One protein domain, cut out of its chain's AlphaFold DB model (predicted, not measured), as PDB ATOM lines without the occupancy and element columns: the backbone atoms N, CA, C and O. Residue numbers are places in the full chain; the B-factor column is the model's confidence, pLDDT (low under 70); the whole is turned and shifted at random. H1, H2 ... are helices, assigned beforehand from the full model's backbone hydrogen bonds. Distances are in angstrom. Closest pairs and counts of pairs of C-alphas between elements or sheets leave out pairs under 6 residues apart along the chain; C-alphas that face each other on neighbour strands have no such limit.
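This is residues 489 to 635 of the 1169 residues of the protein "DUF115 domain-containing protein" of Planctomycetaceae bacterium (UniProt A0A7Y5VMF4). Two long helices, H1 and H5, run side by side in opposite directions and make the longest axis, with H5 in the middle. The shorter H2 folds back along part of H1, the shorter H4 lies along part of H5 on a different side from H1, and H3 crosses from H2 to H4 over H5. After H5 a long stretch without a named element folds back to the small last helix, H6. The printed part has 147 residues with six named helices, H1 to H6 in chain order, and no named strand; the class is all helix. The whole is loose, with a radius of gyration of the C-alphas of 18.3 A, and only just elongated, spanning 58 by 30 by 22 A.

H1, residues 489 to 528, touches H5, residues 581 to 616, at a shallow tilt of 19 degrees, opposite ways; their closest C-alphas, of Ala 494 and Ile 614, are 5.4 A apart. With residues 507 to 517 alone, H1 touches H2, residues 536 to 548, at a shallow tilt of 20 degrees, opposite ways; the closest C-alphas, of Ala 514 and Ala 538, are 5.2 A apart, and the two form a helical hairpin. H5 is the hub, touching four helices. Its residues 587 to 598 touch H4, residues 561 to 573, in a second helical hairpin at a shallow tilt of 4 degrees; the closest C-alphas, of Arg 567 and Ala 591, are 5.6 A apart. Its residues 599 to 606 touch H3, residues 550 to 559, about perpendicular at 80 degrees; the closest C-alphas, of Leu 559 and Ala 602, are 5.9 A apart. H2 and H3 touch only at the corner, and only just, with 3 pairs of C-alphas within 8 A; the closest are those of Met 546 and Tyr 553, 5.9 A apart. H6, residues 630 to 634, only just touches H5, with 3 pairs of C-alphas within 8 A; the closest are those of Ala 601 and Lys 630, 7.6 A apart. H1 and H4 are apart, and so are H2 and H5. Every O i to N i+4 pair is within hydrogen-bond range in H2, H3, H4, H5 and H6; in H1 it is 35 of 36.

H1 begins at C-alpha 489 (-17.162, -12.589, 29.700) and is 57.8 A long. H5 is 52.6 A long and ends at C-alpha 616 (-30.577, -14.357, 31.837). H2 measures 18.0 A and H4 18.8 A. H6 ends at C-alpha 634 (-48.609, -30.321, 20.337).

The C-alphas farthest apart, of Ser 578 and Ser 619, are 59.6 A apart. The printed part has no cut. The link from H5 to H6, residues 617 to 629, is long. The mean pLDDT of the printed part is 77.9; residues 489 to 491, 525 to 536 and 619 to 635 are under 70.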
ATOM      1  N   GLY A 489     -16.647 -11.342  30.282       59.78
ATOM      2  CA  GLY A 489     -17.162 -12.589  29.700       59.78
ATOM      3  C   GLY A 489     -18.667 -12.566  29.393       59.78
ATOM      4  O   GLY A 489     -19.110 -13.226  28.455       59.78
ATOM      5  N   ASN A 490     -19.456 -11.762  30.118       61.22
ATOM      6  CA  ASN A 490     -20.920 -11.765  30.001       61.22
ATOM      7  C   ASN A 490     -21.438 -11.105  28.719       61.22
ATOM      8  O   ASN A 490     -22.317 -11.659  28.060       61.22
ATOM      9  N   THR A 491     -20.887  -9.950  28.335       63.91
ATOM     10  CA  THR A 491     -21.299  -9.251  27.106       63.91
ATOM     11  C   THR A 491     -20.986 -10.103  25.876       63.91
ATOM     12  O   THR A 491     -21.842 -10.295  25.018       63.91
ATOM     13  N   ARG A 492     -19.799 -10.728  25.864       74.81
ATOM     14  CA  ARG A 492     -19.372 -11.653  24.803       74.81
ATOM     15  C   ARG A 492     -20.207 -12.933  24.762       74.81
ATOM     16  O   ARG A 492     -20.498 -13.425  23.678       74.81
ATOM     17  N   GLY A 493     -20.623 -13.457  25.917       82.75
ATOM     18  CA  GLY A 493     -21.494 -14.632  26.004       82.75
ATOM     19  C   GLY A 493     -22.853 -14.407  25.338       82.75
ATOM     20  O   GLY A 493     -23.249 -15.186  24.473       82.75
ATOM     21  N   ALA A 494     -23.539 -13.312  25.681       84.56
ATOM     22  CA  ALA A 494     -24.832 -12.969  25.085       84.56
ATOM     23  C   ALA A 494     -24.731 -12.683  23.574       84.56
ATOM     24  O   ALA A 494     -25.596 -13.108  22.805       84.56
ATOM     25  N   GLU A 495     -23.676 -11.993  23.130       87.12
ATOM     26  CA  GLU A 495     -23.390 -11.766  21.706       87.12
ATOM     27  C   GLU A 495     -23.185 -13.088  20.953       87.12
ATOM     28  O   GLU A 495     -23.773 -13.298  19.891       87.12
ATOM     29  N   HIS A 496     -22.415 -14.013  21.532       88.56
ATOM     30  CA  HIS A 496     -22.139 -15.317  20.931       88.56
ATOM     31  C   HIS A 496     -23.396 -16.187  20.819       88.56
ATOM     32  O   HIS A 496     -23.638 -16.798  19.778       88.56
ATOM     33  N   LEU A 497     -24.244 -16.207  21.852       90.88
ATOM     34  CA  LEU A 497     -25.527 -16.915  21.791       90.88
ATOM     35  C   LEU A 497     -26.473 -16.301  20.747       90.88
ATOM     36  O   LEU A 497     -27.135 -17.044  20.022       90.88
ATOM     37  N   ASN A 498     -26.506 -14.971  20.609       91.31
ATOM     38  CA  ASN A 498     -27.265 -14.309  19.542       91.31
ATOM     39  C   ASN A 498     -26.740 -14.680  18.146       91.31
ATOM     40  O   ASN A 498     -27.539 -14.943  17.246       91.31
ATOM     41  N   ALA A 499     -25.419 -14.758  17.965       91.44
ATOM     42  CA  ALA A 499     -24.818 -15.216  16.714       91.44
ATOM     43  C   ALA A 499     -25.232 -16.663  16.391       91.44
ATOM     44  O   ALA A 499     -25.697 -16.936  15.282       91.44
ATOM     45  N   LYS A 500     -25.179 -17.568  17.379       92.62
ATOM     46  CA  LYS A 500     -25.651 -18.958  17.235       92.62
ATOM     47  C   LYS A 500     -27.138 -19.044  16.898       92.62
ATOM     48  O   LYS A 500     -27.531 -19.854  16.062       92.62
ATOM     49  N   ARG A 501     -27.962 -18.172  17.483       93.44
ATOM     50  CA  ARG A 501     -29.389 -18.046  17.156       93.44
ATOM     51  C   ARG A 501     -29.600 -17.607  15.696       93.44
ATOM     52  O   ARG A 501     -30.471 -18.133  15.007       93.44
ATOM     53  N   GLY A 502     -28.766 -16.696  15.189       93.62
ATOM     54  CA  GLY A 502     -28.746 -16.302  13.777       93.62
ATOM     55  C   GLY A 502     -28.382 -17.453  12.829       93.62
ATOM     56  O   GLY A 502     -29.083 -17.683  11.841       93.62
ATOM     57  N   GLU A 503     -27.336 -18.218  13.155       93.44
ATOM     58  CA  GLU A 503     -26.935 -19.419  12.404       93.44
ATOM     59  C   GLU A 503     -28.050 -20.477  12.376       93.44
ATOM     60  O   GLU A 503     -28.368 -21.022  11.317       93.44
ATOM     61  N   LEU A 504     -28.695 -20.723  13.521       94.88
ATOM     62  CA  LEU A 504     -29.823 -21.647  13.650       94.88
ATOM     63  C   LEU A 504     -30.990 -21.254  12.732       94.88
ATOM     64  O   LEU A 504     -31.523 -22.099  12.014       94.88
ATOM     65  N   ARG A 505     -31.358 -19.967  12.697       93.06
ATOM     66  CA  ARG A 505     -32.425 -19.452  11.819       93.06
ATOM     67  C   ARG A 505     -32.078 -19.595  10.338       93.06
ATOM     68  O   ARG A 505     -32.940 -19.972   9.546       93.06
ATOM     69  N   ALA A 506     -30.820 -19.355   9.962       92.19
ATOM     70  CA  ALA A 506     -30.356 -19.577   8.593       92.19
ATOM     71  C   ALA A 506     -30.450 -21.062   8.191       92.19
ATOM     72  O   ALA A 506     -30.933 -21.381   7.102       92.19
ATOM     73  N   LEU A 507     -30.058 -21.977   9.086       92.81
ATOM     74  CA  LEU A 507     -30.219 -23.419   8.879       92.81
ATOM     75  C   LEU A 507     -31.695 -23.819   8.767       92.81
ATOM     76  O   LEU A 507     -32.031 -24.649   7.919       92.81
ATOM     77  N   LYS A 508     -32.581 -23.216   9.571       92.50
ATOM     78  CA  LYS A 508     -34.023 -23.489   9.524       92.50
ATOM     79  C   LYS A 508     -34.614 -23.136   8.156       92.50
ATOM     80  O   LYS A 508     -35.326 -23.953   7.581       92.50
ATOM     81  N   GLY A 509     -34.238 -21.994   7.576       91.75
ATOM     82  CA  GLY A 509     -34.677 -21.617   6.224       91.75
ATOM     83  C   GLY A 509     -34.247 -22.617   5.135       91.75
ATOM     84  O   GLY A 509     -35.018 -22.932   4.221       91.75
ATOM     85  N   LEU A 510     -33.040 -23.189   5.245       91.56
ATOM     86  CA  LEU A 510     -32.581 -24.260   4.346       91.56
ATOM     87  C   LEU A 510     -33.365 -25.564   4.554       91.56
ATOM     88  O   LEU A 510     -33.717 -26.233   3.580       91.56
ATOM     89  N   LEU A 511     -33.670 -25.913   5.805       92.25
ATOM     90  CA  LEU A 511     -34.471 -27.087   6.155       92.25
ATOM     91  C   LEU A 511     -35.907 -26.981   5.621       92.25
ATOM     92  O   LEU A 511     -36.412 -27.934   5.027       92.25
ATOM     93  N   GLU A 512     -36.550 -25.821   5.766       91.56
ATOM     94  CA  GLU A 512     -37.892 -25.551   5.233       91.56
ATOM     95  C   GLU A 512     -37.924 -25.666   3.705       91.56
ATOM     96  O   GLU A 512     -38.839 -26.271   3.136       91.56
ATOM     97  N   THR A 513     -36.871 -25.180   3.042       88.69
ATOM     98  CA  THR A 513     -36.675 -25.362   1.598       88.69
ATOM     99  C   THR A 513     -36.591 -26.852   1.250       88.69
ATOM    100  O   THR A 513     -37.349 -27.336   0.407       88.69
ATOM    101  N   ALA A 514     -35.738 -27.622   1.933       87.75
ATOM    102  CA  ALA A 514     -35.607 -29.064   1.708       87.75
ATOM    103  C   ALA A 514     -36.928 -29.828   1.944       87.75
ATOM    104  O   ALA A 514     -37.287 -30.707   1.153       87.75
ATOM    105  N   LEU A 515     -37.695 -29.463   2.977       89.00
ATOM    106  CA  LEU A 515     -39.022 -30.020   3.255       89.00
ATOM    107  C   LEU A 515     -40.032 -29.714   2.143       89.00
ATOM    108  O   LEU A 515     -40.784 -30.607   1.742       89.00
ATOM    109  N   ALA A 516     -40.051 -28.487   1.616       87.06
ATOM    110  CA  ALA A 516     -40.918 -28.119   0.497       87.06
ATOM    111  C   ALA A 516     -40.598 -28.945  -0.762       87.06
ATOM    112  O   ALA A 516     -41.509 -29.441  -1.436       87.06
ATOM    113  N   HIS A 517     -39.308 -29.166  -1.039       84.44
ATOM    114  CA  HIS A 517     -38.862 -30.034  -2.128       84.44
ATOM    115  C   HIS A 517     -39.290 -31.494  -1.918       84.44
ATOM    116  O   HIS A 517     -39.843 -32.089  -2.841       84.44
ATOM    117  N   LEU A 518     -39.127 -32.054  -0.715       84.00
ATOM    118  CA  LEU A 518     -39.573 -33.420  -0.412       84.00
ATOM    119  C   LEU A 518     -41.093 -33.594  -0.554       84.00
ATOM    120  O   LEU A 518     -41.528 -34.566  -1.172       84.00
ATOM    121  N   LYS A 519     -41.902 -32.636  -0.073       84.50
ATOM    122  CA  LYS A 519     -43.369 -32.633  -0.261       84.50
ATOM    123  C   LYS A 519     -43.739 -32.663  -1.748       84.50
ATOM    124  O   LYS A 519     -44.596 -33.440  -2.178       84.50
ATOM    125  N   LYS A 520     -43.054 -31.854  -2.565       81.19
ATOM    126  CA  LYS A 520     -43.236 -31.845  -4.023       81.19
ATOM    127  C   LYS A 520     -42.817 -33.177  -4.653       81.19
ATOM    128  O   LYS A 520     -43.546 -33.692  -5.507       81.19
ATOM    129  N   SER A 521     -41.702 -33.764  -4.220       76.62
ATOM    130  CA  SER A 521     -41.237 -35.080  -4.672       76.62
ATOM    131  C   SER A 521     -42.231 -36.190  -4.333       76.62
ATOM    132  O   SER A 521     -42.542 -36.987  -5.215       76.62
ATOM    133  N   GLU A 522     -42.803 -36.211  -3.126       77.75
ATOM    134  CA  GLU A 522     -43.842 -37.178  -2.749       77.75
ATOM    135  C   GLU A 522     -45.062 -37.079  -3.680       77.75
ATOM    136  O   GLU A 522     -45.524 -38.090  -4.209       77.75
ATOM    137  N   SER A 523     -45.535 -35.858  -3.961       72.94
ATOM    138  CA  SER A 523     -46.678 -35.630  -4.862       72.94
ATOM    139  C   SER A 523     -46.401 -36.012  -6.325       72.94
ATOM    140  O   SER A 523     -47.320 -36.358  -7.067       72.94
ATOM    141  N   THR A 524     -45.134 -35.972  -6.747       70.94
ATOM    142  CA  THR A 524     -44.700 -36.267  -8.123       70.94
ATOM    143  C   THR A 524     -44.431 -37.763  -8.317       70.94
ATOM    144  O   THR A 524     -44.759 -38.311  -9.370       70.94
ATOM    145  N   LEU A 525     -43.939 -38.457  -7.282       69.44
ATOM    146  CA  LEU A 525     -43.835 -39.923  -7.241       69.44
ATOM    147  C   LEU A 525     -45.202 -40.601  -7.443       69.44
ATOM    148  O   LEU A 525     -45.258 -41.679  -8.028       69.44
ATOM    149  N   VAL A 526     -46.297 -39.937  -7.049       56.91
ATOM    150  CA  VAL A 526     -47.684 -40.369  -7.311       56.91
ATOM    151  C   VAL A 526     -48.088 -40.218  -8.788       56.91
ATOM    152  O   VAL A 526     -48.946 -40.958  -9.256       56.91
ATOM    153  N   LYS A 527     -47.482 -39.286  -9.540       56.75
ATOM    154  CA  LYS A 527     -47.917 -38.922 -10.903       56.75
ATOM    155  C   LYS A 527     -47.092 -39.537 -12.038       56.75
ATOM    156  O   LYS A 527     -47.632 -39.680 -13.127       56.75
ATOM    157  N   GLN A 528     -45.803 -39.843 -11.837       51.94
ATOM    158  CA  GLN A 528     -44.876 -40.106 -12.960       51.94
ATOM    159  C   GLN A 528     -44.015 -41.377 -12.860       51.94
ATOM    160  O   GLN A 528     -43.146 -41.572 -13.701       51.94
ATOM    161  N   GLY A 529     -44.233 -42.264 -11.884       50.84
ATOM    162  CA  GLY A 529     -43.611 -43.596 -11.916       50.84
ATOM    163  C   GLY A 529     -42.072 -43.603 -11.994       50.84
ATOM    164  O   GLY A 529     -41.522 -44.283 -12.853       50.84
ATOM    165  N   ALA A 530     -41.410 -42.915 -11.048       53.97
ATOM    166  CA  ALA A 530     -40.000 -43.095 -10.634       53.97
ATOM    167  C   ALA A 530     -38.934 -42.020 -10.964       53.97
ATOM    168  O   ALA A 530     -37.756 -42.292 -10.748       53.97
ATOM    169  N   HIS A 531     -39.276 -40.776 -11.325       51.19
ATOM    170  CA  HIS A 531     -38.287 -39.683 -11.270       51.19
ATOM    171  C   HIS A 531     -38.851 -38.385 -10.679       51.19
ATOM    172  O   HIS A 531     -39.811 -37.821 -11.190       51.19
ATOM    173  N   ALA A 532     -38.217 -37.893  -9.607       49.16
ATOM    174  CA  ALA A 532     -38.450 -36.564  -9.043       49.16
ATOM    175  C   ALA A 532     -37.179 -35.703  -9.221       49.16
ATOM    176  O   ALA A 532     -36.265 -35.786  -8.396       49.16
ATOM    177  N   PRO A 533     -37.073 -34.900 -10.295       49.88
ATOM    178  CA  PRO A 533     -35.943 -33.997 -10.502       49.88
ATOM    179  C   PRO A 533     -35.942 -32.860  -9.466       49.88
ATOM    180  O   PRO A 533     -36.992 -32.298  -9.158       49.88
ATOM    181  N   GLY A 534     -34.762 -32.491  -8.952       56.19
ATOM    182  CA  GLY A 534     -34.568 -31.281  -8.133       56.19
ATOM    183  C   GLY A 534     -34.563 -31.462  -6.608       56.19
ATOM    184  O   GLY A 534     -34.558 -30.462  -5.898       56.19
ATOM    185  N   LEU A 535     -34.554 -32.700  -6.095       63.88
ATOM    186  CA  LEU A 535     -34.471 -32.983  -4.652       63.88
ATOM    187  C   LEU A 535     -33.035 -32.903  -4.095       63.88
ATOM    188  O   LEU A 535     -32.828 -32.386  -2.998       63.88
ATOM    189  N   ALA A 536     -32.051 -33.398  -4.854       67.12
ATOM    190  CA  ALA A 536     -30.660 -33.491  -4.406       67.12
ATOM    191  C   ALA A 536     -30.039 -32.125  -4.047       67.12
ATOM    192  O   ALA A 536     -29.558 -32.002  -2.930       67.12
ATOM    193  N   PRO A 537     -30.160 -31.054  -4.863       76.88
ATOM    194  CA  PRO A 537     -29.475 -29.792  -4.567       76.88
ATOM    195  C   PRO A 537     -29.915 -29.124  -3.254       76.88
ATOM    196  O   PRO A 537     -29.088 -28.552  -2.551       76.88
ATOM    197  N   ALA A 538     -31.207 -29.199  -2.904       74.44
ATOM    198  CA  ALA A 538     -31.732 -28.605  -1.673       74.44
ATOM    199  C   ALA A 538     -31.293 -29.390  -0.425       74.44
ATOM    200  O   ALA A 538     -30.901 -28.793   0.578       74.44
ATOM    201  N   LEU A 539     -31.315 -30.726  -0.498       78.12
ATOM    202  CA  LEU A 539     -30.784 -31.586   0.561       78.12
ATOM    203  C   LEU A 539     -29.266 -31.442   0.694       78.12
ATOM    204  O   LEU A 539     -28.772 -31.378   1.814       78.12
ATOM    205  N   ASP A 540     -28.537 -31.348  -0.416       81.75
ATOM    206  CA  ASP A 540     -27.085 -31.165  -0.430       81.75
ATOM    207  C   ASP A 540     -26.698 -29.820   0.191       81.75
ATOM    208  O   ASP A 540     -25.789 -29.767   1.015       81.75
ATOM    209  N   ALA A 541     -27.429 -28.746  -0.127       82.31
ATOM    210  CA  ALA A 541     -27.227 -27.435   0.483       82.31
ATOM    211  C   ALA A 541     -27.477 -27.460   2.000       82.31
ATOM    212  O   ALA A 541     -26.646 -26.968   2.766       82.31
ATOM    213  N   TYR A 542     -28.580 -28.076   2.444       86.06
ATOM    214  CA  TYR A 542     -28.872 -28.259   3.868       86.06
ATOM    215  C   TYR A 542     -27.791 -29.102   4.565       86.06
ATOM    216  O   TYR A 542     -27.233 -28.678   5.574       86.06
ATOM    217  N   ASN A 543     -27.431 -30.257   4.003       85.00
ATOM    218  CA  ASN A 543     -26.419 -31.152   4.566       85.00
ATOM    219  C   ASN A 543     -25.035 -30.487   4.626       85.00
ATOM    220  O   ASN A 543     -24.323 -30.642   5.619       85.00
ATOM    221  N   ALA A 544     -24.660 -29.714   3.604       87.06
ATOM    222  CA  ALA A 544     -23.415 -28.951   3.589       87.06
ATOM    223  C   ALA A 544     -23.405 -27.858   4.667       87.06
ATOM    224  O   ALA A 544     -22.393 -27.670   5.343       87.06
ATOM    225  N   ALA A 545     -24.526 -27.159   4.864       85.38
ATOM    226  CA  ALA A 545     -24.659 -26.156   5.914       85.38
ATOM    227  C   ALA A 545     -24.627 -26.780   7.321       85.38
ATOM    228  O   ALA A 545     -23.926 -26.266   8.191       85.38
ATOM    229  N   MET A 546     -25.301 -27.916   7.531       84.62
ATOM    230  CA  MET A 546     -25.225 -28.673   8.787       84.62
ATOM    231  C   MET A 546     -23.804 -29.172   9.061       84.62
ATOM    232  O   MET A 546     -23.323 -29.050  10.182       84.62
ATOM    233  N   SER A 547     -23.096 -29.656   8.036       84.62
ATOM    234  CA  SER A 547     -21.706 -30.122   8.170       84.62
ATOM    235  C   SER A 547     -20.752 -28.994   8.572       84.62
ATOM    236  O   SER A 547     -19.818 -29.221   9.335       84.62
ATOM    237  N   LYS A 548     -20.995 -27.764   8.098       86.19
ATOM    238  CA  LYS A 548     -20.246 -26.571   8.530       86.19
ATOM    239  C   LYS A 548     -20.564 -26.152   9.969       86.19
ATOM    240  O   LYS A 548     -19.725 -25.527  10.606       86.19
ATOM    241  N   ASN A 549     -21.745 -26.501  10.478       86.06
ATOM    242  CA  ASN A 549     -22.226 -26.149  11.815       86.06
ATOM    243  C   ASN A 549     -22.290 -27.385  12.728       86.06
ATOM    244  O   ASN A 549     -23.334 -27.692  13.305       86.06
ATOM    245  N   GLY A 550     -21.164 -28.096  12.864       85.12
ATOM    246  CA  GLY A 550     -21.093 -29.369  13.592       85.12
ATOM    247  C   GLY A 550     -21.646 -29.320  15.024       85.12
ATOM    248  O   GLY A 550     -22.365 -30.230  15.425       85.12
ATOM    249  N   GLY A 551     -21.406 -28.228  15.762       88.62
ATOM    250  CA  GLY A 551     -21.947 -28.049  17.116       88.62
ATOM    251  C   GLY A 551     -23.477 -27.954  17.158       88.62
ATOM    252  O   GLY A 551     -24.122 -28.640  17.948       88.62
ATOM    253  N   LEU A 552     -24.088 -27.177  16.252       90.69
ATOM    254  CA  LEU A 552     -25.552 -27.106  16.141       90.69
ATOM    255  C   LEU A 552     -26.141 -28.451  15.704       90.69
ATOM    256  O   LEU A 552     -27.176 -28.861  16.226       90.69
ATOM    257  N   TYR A 553     -25.476 -29.163  14.788       89.12
ATOM    258  CA  TYR A 553     -25.888 -30.512  14.398       89.12
ATOM    259  C   TYR A 553     -25.915 -31.471  15.592       89.12
ATOM    260  O   TYR A 553     -26.890 -32.206  15.750       89.12
ATOM    261  N   GLU A 554     -24.890 -31.449  16.448       88.44
ATOM    262  CA  GLU A 554     -24.836 -32.319  17.625       88.44
ATOM    263  C   GLU A 554     -25.992 -32.038  18.596       88.44
ATOM    264  O   GLU A 554     -26.692 -32.969  19.004       88.44
ATOM    265  N   ILE A 555     -26.243 -30.763  18.912       91.25
ATOM    266  CA  ILE A 555     -27.332 -30.355  19.813       91.25
ATOM    267  C   ILE A 555     -28.691 -30.792  19.251       91.25
ATOM    268  O   ILE A 555     -29.469 -31.462  19.934       91.25
ATOM    269  N   LEU A 556     -28.963 -30.457  17.986       91.31
ATOM    270  CA  LEU A 556     -30.232 -30.777  17.334       91.31
ATOM    271  C   LEU A 556     -30.430 -32.288  17.195       91.31
ATOM    272  O   LEU A 556     -31.536 -32.785  17.402       91.31
ATOM    273  N   SER A 557     -29.365 -33.039  16.903       84.25
ATOM    274  CA  SER A 557     -29.451 -34.496  16.837       84.25
ATOM    275  C   SER A 557     -29.758 -35.117  18.196       84.25
ATOM    276  O   SER A 557     -30.410 -36.158  18.211       84.25
ATOM    277  N   ARG A 558     -29.301 -34.529  19.310       86.69
ATOM    278  CA  ARG A 558     -29.629 -35.019  20.655       86.69
ATOM    279  C   ARG A 558     -31.092 -34.740  21.006       86.69
ATOM    280  O   ARG A 558     -31.783 -35.675  21.400       86.69
ATOM    281  N   LEU A 559     -31.586 -33.526  20.740       87.56
ATOM    282  CA  LEU A 559     -33.009 -33.150  20.877       87.56
ATOM    283  C   LEU A 559     -33.954 -33.970  19.972       87.56
ATOM    284  O   LEU A 559     -35.144 -34.113  20.253       87.56
ATOM    285  N   ALA A 560     -33.438 -34.517  18.871       87.44
ATOM    286  CA  ALA A 560     -34.170 -35.378  17.943       87.44
ATOM    287  C   ALA A 560     -33.733 -36.854  18.019       87.44
ATOM    288  O   ALA A 560     -33.906 -37.593  17.051       87.44
ATOM    289  N   SER A 561     -33.157 -37.308  19.141       83.38
ATOM    290  CA  SER A 561     -32.620 -38.677  19.247       83.38
ATOM    291  C   SER A 561     -33.694 -39.748  19.037       83.38
ATOM    292  O   SER A 561     -33.462 -40.694  18.289       83.38
ATOM    293  N   GLY A 562     -34.887 -39.574  19.618       82.81
ATOM    294  CA  GLY A 562     -36.021 -40.477  19.380       82.81
ATOM    295  C   GLY A 562     -36.436 -40.511  17.905       82.81
ATOM    296  O   GLY A 562     -36.540 -41.581  17.310       82.81
ATOM    297  N   ASP A 563     -36.557 -39.339  17.275       86.75
ATOM    298  CA  ASP A 563     -36.899 -39.213  15.851       86.75
ATOM    299  C   ASP A 563     -35.822 -39.803  14.929       86.75
ATOM    300  O   ASP A 563     -36.118 -40.286  13.835       86.75
ATOM    301  N   ARG A 564     -34.553 -39.783  15.356       84.88
ATOM    302  CA  ARG A 564     -33.430 -40.394  14.632       84.88
ATOM    303  C   ARG A 564     -33.549 -41.916  14.606       84.88
ATOM    304  O   ARG A 564     -33.362 -42.510  13.542       84.88
ATOM    305  N   LEU A 565     -33.875 -42.533  15.745       84.88
ATOM    306  CA  LEU A 565     -34.121 -43.977  15.838       84.88
ATOM    307  C   LEU A 565     -35.361 -44.363  15.024       84.88
ATOM    308  O   LEU A 565     -35.322 -45.313  14.242       84.88
ATOM    309  N   GLU A 566     -36.423 -43.562  15.108       85.38
ATOM    310  CA  GLU A 566     -37.642 -43.784  14.333       85.38
ATOM    311  C   GLU A 566     -37.395 -43.663  12.822       85.38
ATOM    312  O   GLU A 566     -37.808 -44.525  12.045       85.38
ATOM    313  N   ARG A 567     -36.625 -42.660  12.378       87.44
ATOM    314  CA  ARG A 567     -36.175 -42.570  10.980       87.44
ATOM    315  C   ARG A 567     -35.424 -43.826  10.565       87.44
ATOM    316  O   ARG A 567     -35.646 -44.316   9.461       87.44
ATOM    317  N   ARG A 568     -34.519 -44.332  11.409       85.25
ATOM    318  CA  ARG A 568     -33.747 -45.547  11.116       85.25
ATOM    319  C   ARG A 568     -34.681 -46.741  10.915       85.25
ATOM    320  O   ARG A 568     -34.552 -47.424   9.898       85.25
ATOM    321  N   ARG A 569     -35.675 -46.919  11.794       87.00
ATOM    322  CA  ARG A 569     -36.739 -47.928  11.659       87.00
ATOM    323  C   ARG A 569     -37.473 -47.811  10.326       87.00
ATOM    324  O   ARG A 569     -37.468 -48.749   9.529       87.00
ATOM    325  N   LEU A 570     -38.017 -46.632  10.037       86.00
ATOM    326  CA  LEU A 570     -38.784 -46.378   8.817       86.00
ATOM    327  C   LEU A 570     -37.950 -46.564   7.540       86.00
ATOM    328  O   LEU A 570     -38.462 -47.056   6.538       86.00
ATOM    329  N   MET A 571     -36.662 -46.206   7.551       85.50
ATOM    330  CA  MET A 571     -35.761 -46.391   6.403       85.50
ATOM    331  C   MET A 571     -35.455 -47.870   6.124       85.50
ATOM    332  O   MET A 571     -35.319 -48.261   4.958       85.50
ATOM    333  N   VAL A 572     -35.367 -48.695   7.171       85.38
ATOM    334  CA  VAL A 572     -35.234 -50.153   7.045       85.38
ATOM    335  C   VAL A 572     -36.509 -50.751   6.454       85.38
ATOM    336  O   VAL A 572     -36.431 -51.468   5.459       85.38
ATOM    337  N   GLU A 573     -37.680 -50.388   6.979       84.62
ATOM    338  CA  GLU A 573     -38.980 -50.824   6.447       84.62
ATOM    339  C   GLU A 573     -39.222 -50.355   5.006       84.62
ATOM    340  O   GLU A 573     -39.816 -51.063   4.194       84.62
ATOM    341  N   ALA A 574     -38.742 -49.162   4.652       83.38
ATOM    342  CA  ALA A 574     -38.808 -48.631   3.293       83.38
ATOM    343  C   ALA A 574     -37.883 -49.362   2.308       83.38
ATOM    344  O   ALA A 574     -37.957 -49.136   1.101       83.38
ATOM    345  N   SER A 575     -37.000 -50.217   2.821       81.50
ATOM    346  CA  SER A 575     -36.076 -51.038   2.044       81.50
ATOM    347  C   SER A 575     -36.514 -52.507   1.963       81.50
ATOM    348  O   SER A 575     -35.712 -53.342   1.540       81.50
ATOM    349  N   ASP A 576     -37.747 -52.825   2.372       82.94
ATOM    350  CA  ASP A 576     -38.317 -54.170   2.291       82.94
ATOM    351  C   ASP A 576     -38.360 -54.659   0.824       82.94
ATOM    352  O   ASP A 576     -38.969 -53.996  -0.020       82.94
ATOM    353  N   PRO A 577     -37.729 -55.807   0.501       80.50
ATOM    354  CA  PRO A 577     -37.702 -56.358  -0.854       80.50
ATOM    355  C   PRO A 577     -39.076 -56.707  -1.442       80.50
ATOM    356  O   PRO A 577     -39.174 -56.886  -2.655       80.50
ATOM    357  N   SER A 578     -40.114 -56.850  -0.612       84.50
ATOM    358  CA  SER A 578     -41.482 -57.137  -1.058       84.50
ATOM    359  C   SER A 578     -42.207 -55.919  -1.645       84.50
ATOM    360  O   SER A 578     -43.219 -56.081  -2.326       84.50
ATOM    361  N   LEU A 579     -41.695 -54.706  -1.412       83.62
ATOM    362  CA  LEU A 579     -42.298 -53.461  -1.887       83.62
ATOM    363  C   LEU A 579     -41.916 -53.157  -3.340       83.62
ATOM    364  O   LEU A 579     -40.793 -53.410  -3.782       83.62
ATOM    365  N   SER A 580     -42.819 -52.514  -4.085       84.69
ATOM    366  CA  SER A 580     -42.469 -51.965  -5.397       84.69
ATOM    367  C   SER A 580     -41.468 -50.809  -5.267       84.69
ATOM    368  O   SER A 580     -41.442 -50.085  -4.270       84.69
ATOM    369  N   LYS A 581     -40.677 -50.547  -6.321       79.75
ATOM    370  CA  LYS A 581     -39.710 -49.427  -6.342       79.75
ATOM    371  C   LYS A 581     -40.348 -48.071  -6.003       79.75
ATOM    372  O   LYS A 581     -39.704 -47.227  -5.384       79.75
ATOM    373  N   VAL A 582     -41.605 -47.862  -6.403       80.00
ATOM    374  CA  VAL A 582     -42.354 -46.628  -6.126       80.00
ATOM    375  C   VAL A 582     -42.759 -46.553  -4.652       80.00
ATOM    376  O   VAL A 582     -42.614 -45.499  -4.037       80.00
ATOM    377  N   GLU A 583     -43.213 -47.658  -4.060       80.94
ATOM    378  CA  GLU A 583     -43.558 -47.724  -2.634       80.94
ATOM    379  C   GLU A 583     -42.331 -47.557  -1.737       80.94
ATOM    380  O   GLU A 583     -42.398 -46.801  -0.767       80.94
ATOM    381  N   MET A 584     -41.203 -48.181  -2.093       80.38
ATOM    382  CA  MET A 584     -39.918 -47.989  -1.413       80.38
ATOM    383  C   MET A 584     -39.518 -46.511  -1.421       80.38
ATOM    384  O   MET A 584     -39.304 -45.917  -0.365       80.38
ATOM    385  N   ALA A 585     -39.495 -45.882  -2.604       79.12
ATOM    386  CA  ALA A 585     -39.151 -44.467  -2.744       79.12
ATOM    387  C   ALA A 585     -40.110 -43.562  -1.952       79.12
ATOM    388  O   ALA A 585     -39.676 -42.623  -1.287       79.12
ATOM    389  N   ARG A 586     -41.415 -43.864  -1.962       81.75
ATOM    390  CA  ARG A 586     -42.421 -43.110  -1.203       81.75
ATOM    391  C   ARG A 586     -42.206 -43.229   0.306       81.75
ATOM    392  O   ARG A 586     -42.243 -42.213   0.995       81.75
ATOM    393  N   LYS A 587     -41.969 -44.438   0.824       83.38
ATOM    394  CA  LYS A 587     -41.675 -44.650   2.249       83.38
ATOM    395  C   LYS A 587     -40.363 -43.974   2.663       83.38
ATOM    396  O   LYS A 587     -40.339 -43.332   3.707       83.38
ATOM    397  N   GLN A 588     -39.317 -44.024   1.832       83.25
ATOM    398  CA  GLN A 588     -38.044 -43.332   2.086       83.25
ATOM    399  C   GLN A 588     -38.221 -41.808   2.147       83.25
ATOM    400  O   GLN A 588     -37.741 -41.168   3.081       83.25
ATOM    401  N   VAL A 589     -38.954 -41.224   1.190       83.06
ATOM    402  CA  VAL A 589     -39.261 -39.782   1.184       83.06
ATOM    403  C   VAL A 589     -40.060 -39.392   2.428       83.06
ATOM    404  O   VAL A 589     -39.706 -38.414   3.081       83.06
ATOM    405  N   ARG A 590     -41.074 -40.175   2.816       84.50
ATOM    406  CA  ARG A 590     -41.863 -39.932   4.037       84.50
ATOM    407  C   ARG A 590     -41.033 -40.017   5.312       84.50
ATOM    408  O   ARG A 590     -41.138 -39.126   6.148       84.50
ATOM    409  N   ALA A 591     -40.197 -41.044   5.445       83.94
ATOM    410  CA  ALA A 591     -39.297 -41.205   6.584       83.94
ATOM    411  C   ALA A 591     -38.334 -40.012   6.703       83.94
ATOM    412  O   ALA A 591     -38.131 -39.463   7.785       83.94
ATOM    413  N   GLN A 592     -37.784 -39.563   5.570       85.69
ATOM    414  CA  GLN A 592     -36.915 -38.392   5.521       85.69
ATOM    415  C   GLN A 592     -37.666 -37.097   5.865       85.69
ATOM    416  O   GLN A 592     -37.138 -36.268   6.604       85.69
ATOM    417  N   MET A 593     -38.891 -36.920   5.359       86.62
ATOM    418  CA  MET A 593     -39.749 -35.771   5.674       86.62
ATOM    419  C   MET A 593     -40.117 -35.704   7.151       86.62
ATOM    420  O   MET A 593     -40.037 -34.626   7.736       86.62
ATOM    421  N   ALA A 594     -40.508 -36.831   7.749       85.19
ATOM    422  CA  ALA A 594     -40.832 -36.919   9.170       85.19
ATOM    423  C   ALA A 594     -39.643 -36.469  10.030       85.19
ATOM    424  O   ALA A 594     -39.784 -35.579  10.863       85.19
ATOM    425  N   TYR A 595     -38.445 -36.983   9.743       87.94
ATOM    426  CA  TYR A 595     -37.236 -36.607  10.474       87.94
ATOM    427  C   TYR A 595     -36.828 -35.146  10.294       87.94
ATOM    428  O   TYR A 595     -36.499 -34.480  11.271       87.94
ATOM    429  N   LEU A 596     -36.851 -34.616   9.065       88.69
ATOM    430  CA  LEU A 596     -36.550 -33.196   8.852       88.69
ATOM    431  C   LEU A 596     -37.593 -32.296   9.525       88.69
ATOM    432  O   LEU A 596     -37.241 -31.239  10.032       88.69
ATOM    433  N   SER A 597     -38.856 -32.720   9.586       88.56
ATOM    434  CA  SER A 597     -39.895 -31.977  10.309       88.56
ATOM    435  C   SER A 597     -39.629 -31.991  11.819       88.56
ATOM    436  O   SER A 597     -39.718 -30.951  12.464       88.56
ATOM    437  N   ALA A 598     -39.215 -33.137  12.370       86.56
ATOM    438  CA  ALA A 598     -38.812 -33.258  13.769       86.56
ATOM    439  C   ALA A 598     -37.552 -32.443  14.110       86.56
ATOM    440  O   ALA A 598     -37.470 -31.868  15.197       86.56
ATOM    441  N   LEU A 599     -36.589 -32.346  13.185       89.69
ATOM    442  CA  LEU A 599     -35.452 -31.433  13.317       89.69
ATOM    443  C   LEU A 599     -35.901 -29.970  13.298       89.69
ATOM    444  O   LEU A 599     -35.412 -29.197  14.111       89.69
ATOM    445  N   GLY A 600     -36.857 -29.597  12.442       90.25
ATOM    446  CA  GLY A 600     -37.464 -28.262  12.461       90.25
ATOM    447  C   GLY A 600     -38.074 -27.919  13.824       90.25
ATOM    448  O   GLY A 600     -37.778 -26.863  14.375       90.25
ATOM    449  N   ALA A 601     -38.825 -28.849  14.422       86.19
ATOM    450  CA  ALA A 601     -39.357 -28.684  15.778       86.19
ATOM    451  C   ALA A 601     -38.243 -28.578  16.841       86.19
ATOM    452  O   ALA A 601     -38.313 -27.735  17.732       86.19
ATOM    453  N   ALA A 602     -37.181 -29.385  16.730       89.94
ATOM    454  CA  ALA A 602     -36.023 -29.288  17.621       89.94
ATOM    455  C   ALA A 602     -35.302 -27.930  17.507       89.94
ATOM    456  O   ALA A 602     -34.824 -27.408  18.511       89.94
ATOM    457  N   MET A 603     -35.250 -27.337  16.306       94.00
ATOM    458  CA  MET A 603     -34.702 -25.992  16.098       94.00
ATOM    459  C   MET A 603     -35.548 -24.921  16.787       94.00
ATOM    460  O   MET A 603     -34.976 -24.011  17.377       94.00
ATOM    461  N   ASP A 604     -36.875 -25.041  16.763       89.19
ATOM    462  CA  ASP A 604     -37.772 -24.099  17.447       89.19
ATOM    463  C   ASP A 604     -37.632 -24.162  18.969       89.19
ATOM    464  O   ASP A 604     -37.510 -23.131  19.633       89.19
ATOM    465  N   ILE A 605     -37.550 -25.375  19.519       86.69
ATOM    466  CA  ILE A 605     -37.291 -25.589  20.946       86.69
ATOM    467  C   ILE A 605     -35.949 -24.970  21.341       86.69
ATOM    468  O   ILE A 605     -35.866 -24.225  22.321       86.69
ATOM    469  N   PHE A 606     -34.900 -25.238  20.562       93.62
ATOM    470  CA  PHE A 606     -33.566 -24.724  20.843       93.62
ATOM    471  C   PHE A 606     -33.471 -23.194  20.682       93.62
ATOM    472  O   PHE A 606     -32.817 -22.553  21.503       93.62
ATOM    473  N   ASP A 607     -34.162 -22.582  19.708       93.00
ATOM    474  CA  ASP A 607     -34.256 -21.114  19.575       93.00
ATOM    475  C   ASP A 607     -34.874 -20.485  20.831       93.00
ATOM    476  O   ASP A 607     -34.327 -19.520  21.371       93.00
ATOM    477  N   GLY A 608     -35.956 -21.079  21.352       87.06
ATOM    478  CA  GLY A 608     -36.587 -20.645  22.599       87.06
ATOM    479  C   GLY A 608     -35.689 -20.832  23.830       87.06
ATOM    480  O   GLY A 608     -35.680 -19.991  24.731       87.06
ATOM    481  N   MET A 609     -34.888 -21.900  23.883       91.06
ATOM    482  CA  MET A 609     -33.901 -22.088  24.955       91.06
ATOM    483  C   MET A 609     -32.773 -21.046  24.891       91.06
ATOM    484  O   MET A 609     -32.393 -20.494  25.928       91.06
ATOM    485  N   LEU A 610     -32.259 -20.746  23.692       92.19
ATOM    486  CA  LEU A 610     -31.253 -19.701  23.482       92.19
ATOM    487  C   LEU A 610     -31.791 -18.331  23.895       92.19
ATOM    488  O   LEU A 610     -31.099 -17.593  24.589       92.19
ATOM    489  N   GLU A 611     -33.029 -18.004  23.523       89.44
ATOM    490  CA  GLU A 611     -33.693 -16.762  23.923       89.44
ATOM    491  C   GLU A 611     -33.738 -16.583  25.443       89.44
ATOM    492  O   GLU A 611     -33.336 -15.536  25.953       89.44
ATOM    493  N   ARG A 612     -34.148 -17.623  26.179       84.75
ATOM    494  CA  ARG A 612     -34.166 -17.591  27.650       84.75
ATOM    495  C   ARG A 612     -32.766 -17.456  28.247       84.75
ATOM    496  O   ARG A 612     -32.574 -16.687  29.189       84.75
ATOM    497  N   SER A 613     -31.781 -18.167  27.697       88.69
ATOM    498  CA  SER A 613     -30.383 -18.054  28.132       88.69
ATOM    499  C   SER A 613     -29.825 -16.644  27.899       88.69
ATOM    500  O   SER A 613     -29.205 -16.072  28.793       88.69
ATOM    501  N   ILE A 614     -30.131 -16.025  26.752       88.38
ATOM    502  CA  ILE A 614     -29.772 -14.632  26.444       88.38
ATOM    503  C   ILE A 614     -30.437 -13.672  27.441       88.38
ATOM    504  O   ILE A 614     -29.766 -12.792  27.981       88.38
ATOM    505  N   ALA A 615     -31.726 -13.860  27.740       84.44
ATOM    506  CA  ALA A 615     -32.453 -13.030  28.702       84.44
ATOM    507  C   ALA A 615     -31.841 -13.082  30.118       84.44
ATOM    508  O   ALA A 615     -31.811 -12.061  30.811       84.44
ATOM    509  N   ARG A 616     -31.264 -14.224  30.533       83.38
ATOM    510  CA  ARG A 616     -30.577 -14.357  31.837       83.38
ATOM    511  C   ARG A 616     -29.361 -13.450  32.002       83.38
ATOM    512  O   ARG A 616     -29.010 -13.132  33.136       83.38
ATOM    513  N   PHE A 617     -28.727 -13.001  30.916       80.81
ATOM    514  CA  PHE A 617     -27.647 -12.013  31.010       80.81
ATOM    515  C   PHE A 617     -28.152 -10.614  31.397       80.81
ATOM    516  O   PHE A 617     -27.370  -9.822  31.919       80.81
ATOM    517  N   GLN A 618     -29.434 -10.307  31.157       70.50
ATOM    518  CA  GLN A 618     -30.047  -9.005  31.447       70.50
ATOM    519  C   GLN A 618     -30.742  -8.980  32.813       70.50
ATOM    520  O   GLN A 618     -30.599  -8.013  33.557       70.50
ATOM    521  N   SER A 619     -31.482 -10.041  33.155       64.44
ATOM    522  CA  SER A 619     -32.167 -10.182  34.443       64.44
ATOM    523  C   SER A 619     -32.111 -11.638  34.926       64.44
ATOM    524  O   SER A 619     -32.711 -12.513  34.296       64.44
ATOM    525  N   PRO A 620     -31.427 -11.932  36.048       56.78
ATOM    526  CA  PRO A 620     -31.327 -13.292  36.584       56.78
ATOM    527  C   PRO A 620     -32.680 -13.926  36.954       56.78
ATOM    528  O   PRO A 620     -32.814 -15.144  36.889       56.78
ATOM    529  N   ALA A 621     -33.684 -13.115  37.312       45.62
ATOM    530  CA  ALA A 621     -34.957 -13.580  37.872       45.62
ATOM    531  C   ALA A 621     -36.078 -13.817  36.836       45.62
ATOM    532  O   ALA A 621     -37.048 -14.504  37.138       45.62
ATOM    533  N   SER A 622     -35.988 -13.269  35.616       39.56
ATOM    534  CA  SER A 622     -37.140 -13.198  34.695       39.56
ATOM    535  C   SER A 622     -37.292 -14.373  33.714       39.56
ATOM    536  O   SER A 622     -38.141 -14.305  32.831       39.56
ATOM    537  N   ALA A 623     -36.479 -15.433  33.811       43.28
ATOM    538  CA  ALA A 623     -36.360 -16.462  32.760       43.28
ATOM    539  C   ALA A 623     -36.768 -17.892  33.178       43.28
ATOM    540  O   ALA A 623     -36.484 -18.841  32.452       43.28
ATOM    541  N   MET A 624     -37.403 -18.065  34.341       46.75
ATOM    542  CA  MET A 624     -37.588 -19.378  34.983       46.75
ATOM    543  C   MET A 624     -38.927 -20.079  34.689       46.75
ATOM    544  O   MET A 624     -39.311 -20.982  35.427       46.75
ATOM    545  N   ALA A 625     -39.636 -19.690  33.627       42.28
ATOM    546  CA  ALA A 625     -40.797 -20.451  33.168       42.28
ATOM    547  C   ALA A 625     -40.353 -21.823  32.601       42.28
ATOM    548  O   ALA A 625     -39.294 -21.880  31.960       42.28
ATOM    549  N   PRO A 626     -41.128 -22.907  32.813       39.97
ATOM    550  CA  PRO A 626     -40.780 -24.243  32.336       39.97
ATOM    551  C   PRO A 626     -40.550 -24.282  30.818       39.97
ATOM    552  O   PRO A 626     -41.127 -23.512  30.047       39.97
ATOM    553  N   ILE A 627     -39.654 -25.171  30.386       40.56
ATOM    554  CA  ILE A 627     -39.341 -25.401  28.972       40.56
ATOM    555  C   ILE A 627     -40.549 -26.114  28.352       40.56
ATOM    556  O   ILE A 627     -40.856 -27.221  28.789       40.56
ATOM    557  N   PRO A 628     -41.229 -25.544  27.340       36.88
ATOM    558  CA  PRO A 628     -42.274 -26.275  26.635       36.88
ATOM    559  C   PRO A 628     -41.639 -27.503  25.981       36.88
ATOM    560  O   PRO A 628     -40.733 -27.357  25.157       36.88
ATOM    561  N   THR A 629     -42.081 -28.695  26.367       41.16
ATOM    562  CA  THR A 629     -41.604 -29.941  25.765       41.16
ATOM    563  C   THR A 629     -42.174 -30.129  24.356       41.16
ATOM    564  O   THR A 629     -43.183 -29.510  24.002       41.16
ATOM    565  N   LYS A 630     -41.592 -31.018  23.532       36.50
ATOM    566  CA  LYS A 630     -42.185 -31.408  22.227       36.50
ATOM    567  C   LYS A 630     -43.676 -31.765  22.318       36.50
ATOM    568  O   LYS A 630     -44.443 -31.480  21.396       36.50
ATOM    569  N   ALA A 631     -44.092 -32.371  23.425       34.47
ATOM    570  CA  ALA A 631     -45.484 -32.715  23.670       34.47
ATOM    571  C   ALA A 631     -46.328 -31.492  24.091       34.47
ATOM    572  O   ALA A 631     -47.451 -31.345  23.608       34.47
ATOM    573  N   ALA A 632     -45.753 -30.534  24.826       33.91
ATOM    574  CA  ALA A 632     -46.385 -29.244  25.112       33.91
ATOM    575  C   ALA A 632     -46.593 -28.376  23.854       33.91
ATOM    576  O   ALA A 632     -47.568 -27.636  23.780       33.91
ATOM    577  N   THR A 633     -45.736 -28.483  22.829       34.03
ATOM    578  CA  THR A 633     -45.964 -27.795  21.540       34.03
ATOM    579  C   THR A 633     -47.079 -28.422  20.696       34.03
ATOM    580  O   THR A 633     -47.675 -27.727  19.879       34.03
ATOM    581  N   ALA A 634     -47.407 -29.703  20.907       35.44
ATOM    582  CA  ALA A 634     -48.609 -30.321  20.337       35.44
ATOM    583  C   ALA A 634     -49.867 -30.016  21.176       35.44
ATOM    584  O   ALA A 634     -50.963 -29.951  20.629       35.44
ATOM    585  N   ALA A 635     -49.688 -29.767  22.477       36.41
ATOM    586  CA  ALA A 635     -50.707 -29.333  23.430       36.41
ATOM    587  C   ALA A 635     -50.717 -27.805  23.649       36.41
ATOM    588  O   ALA A 635     -51.112 -27.328  24.710       36.41
TER     589      ALA A 635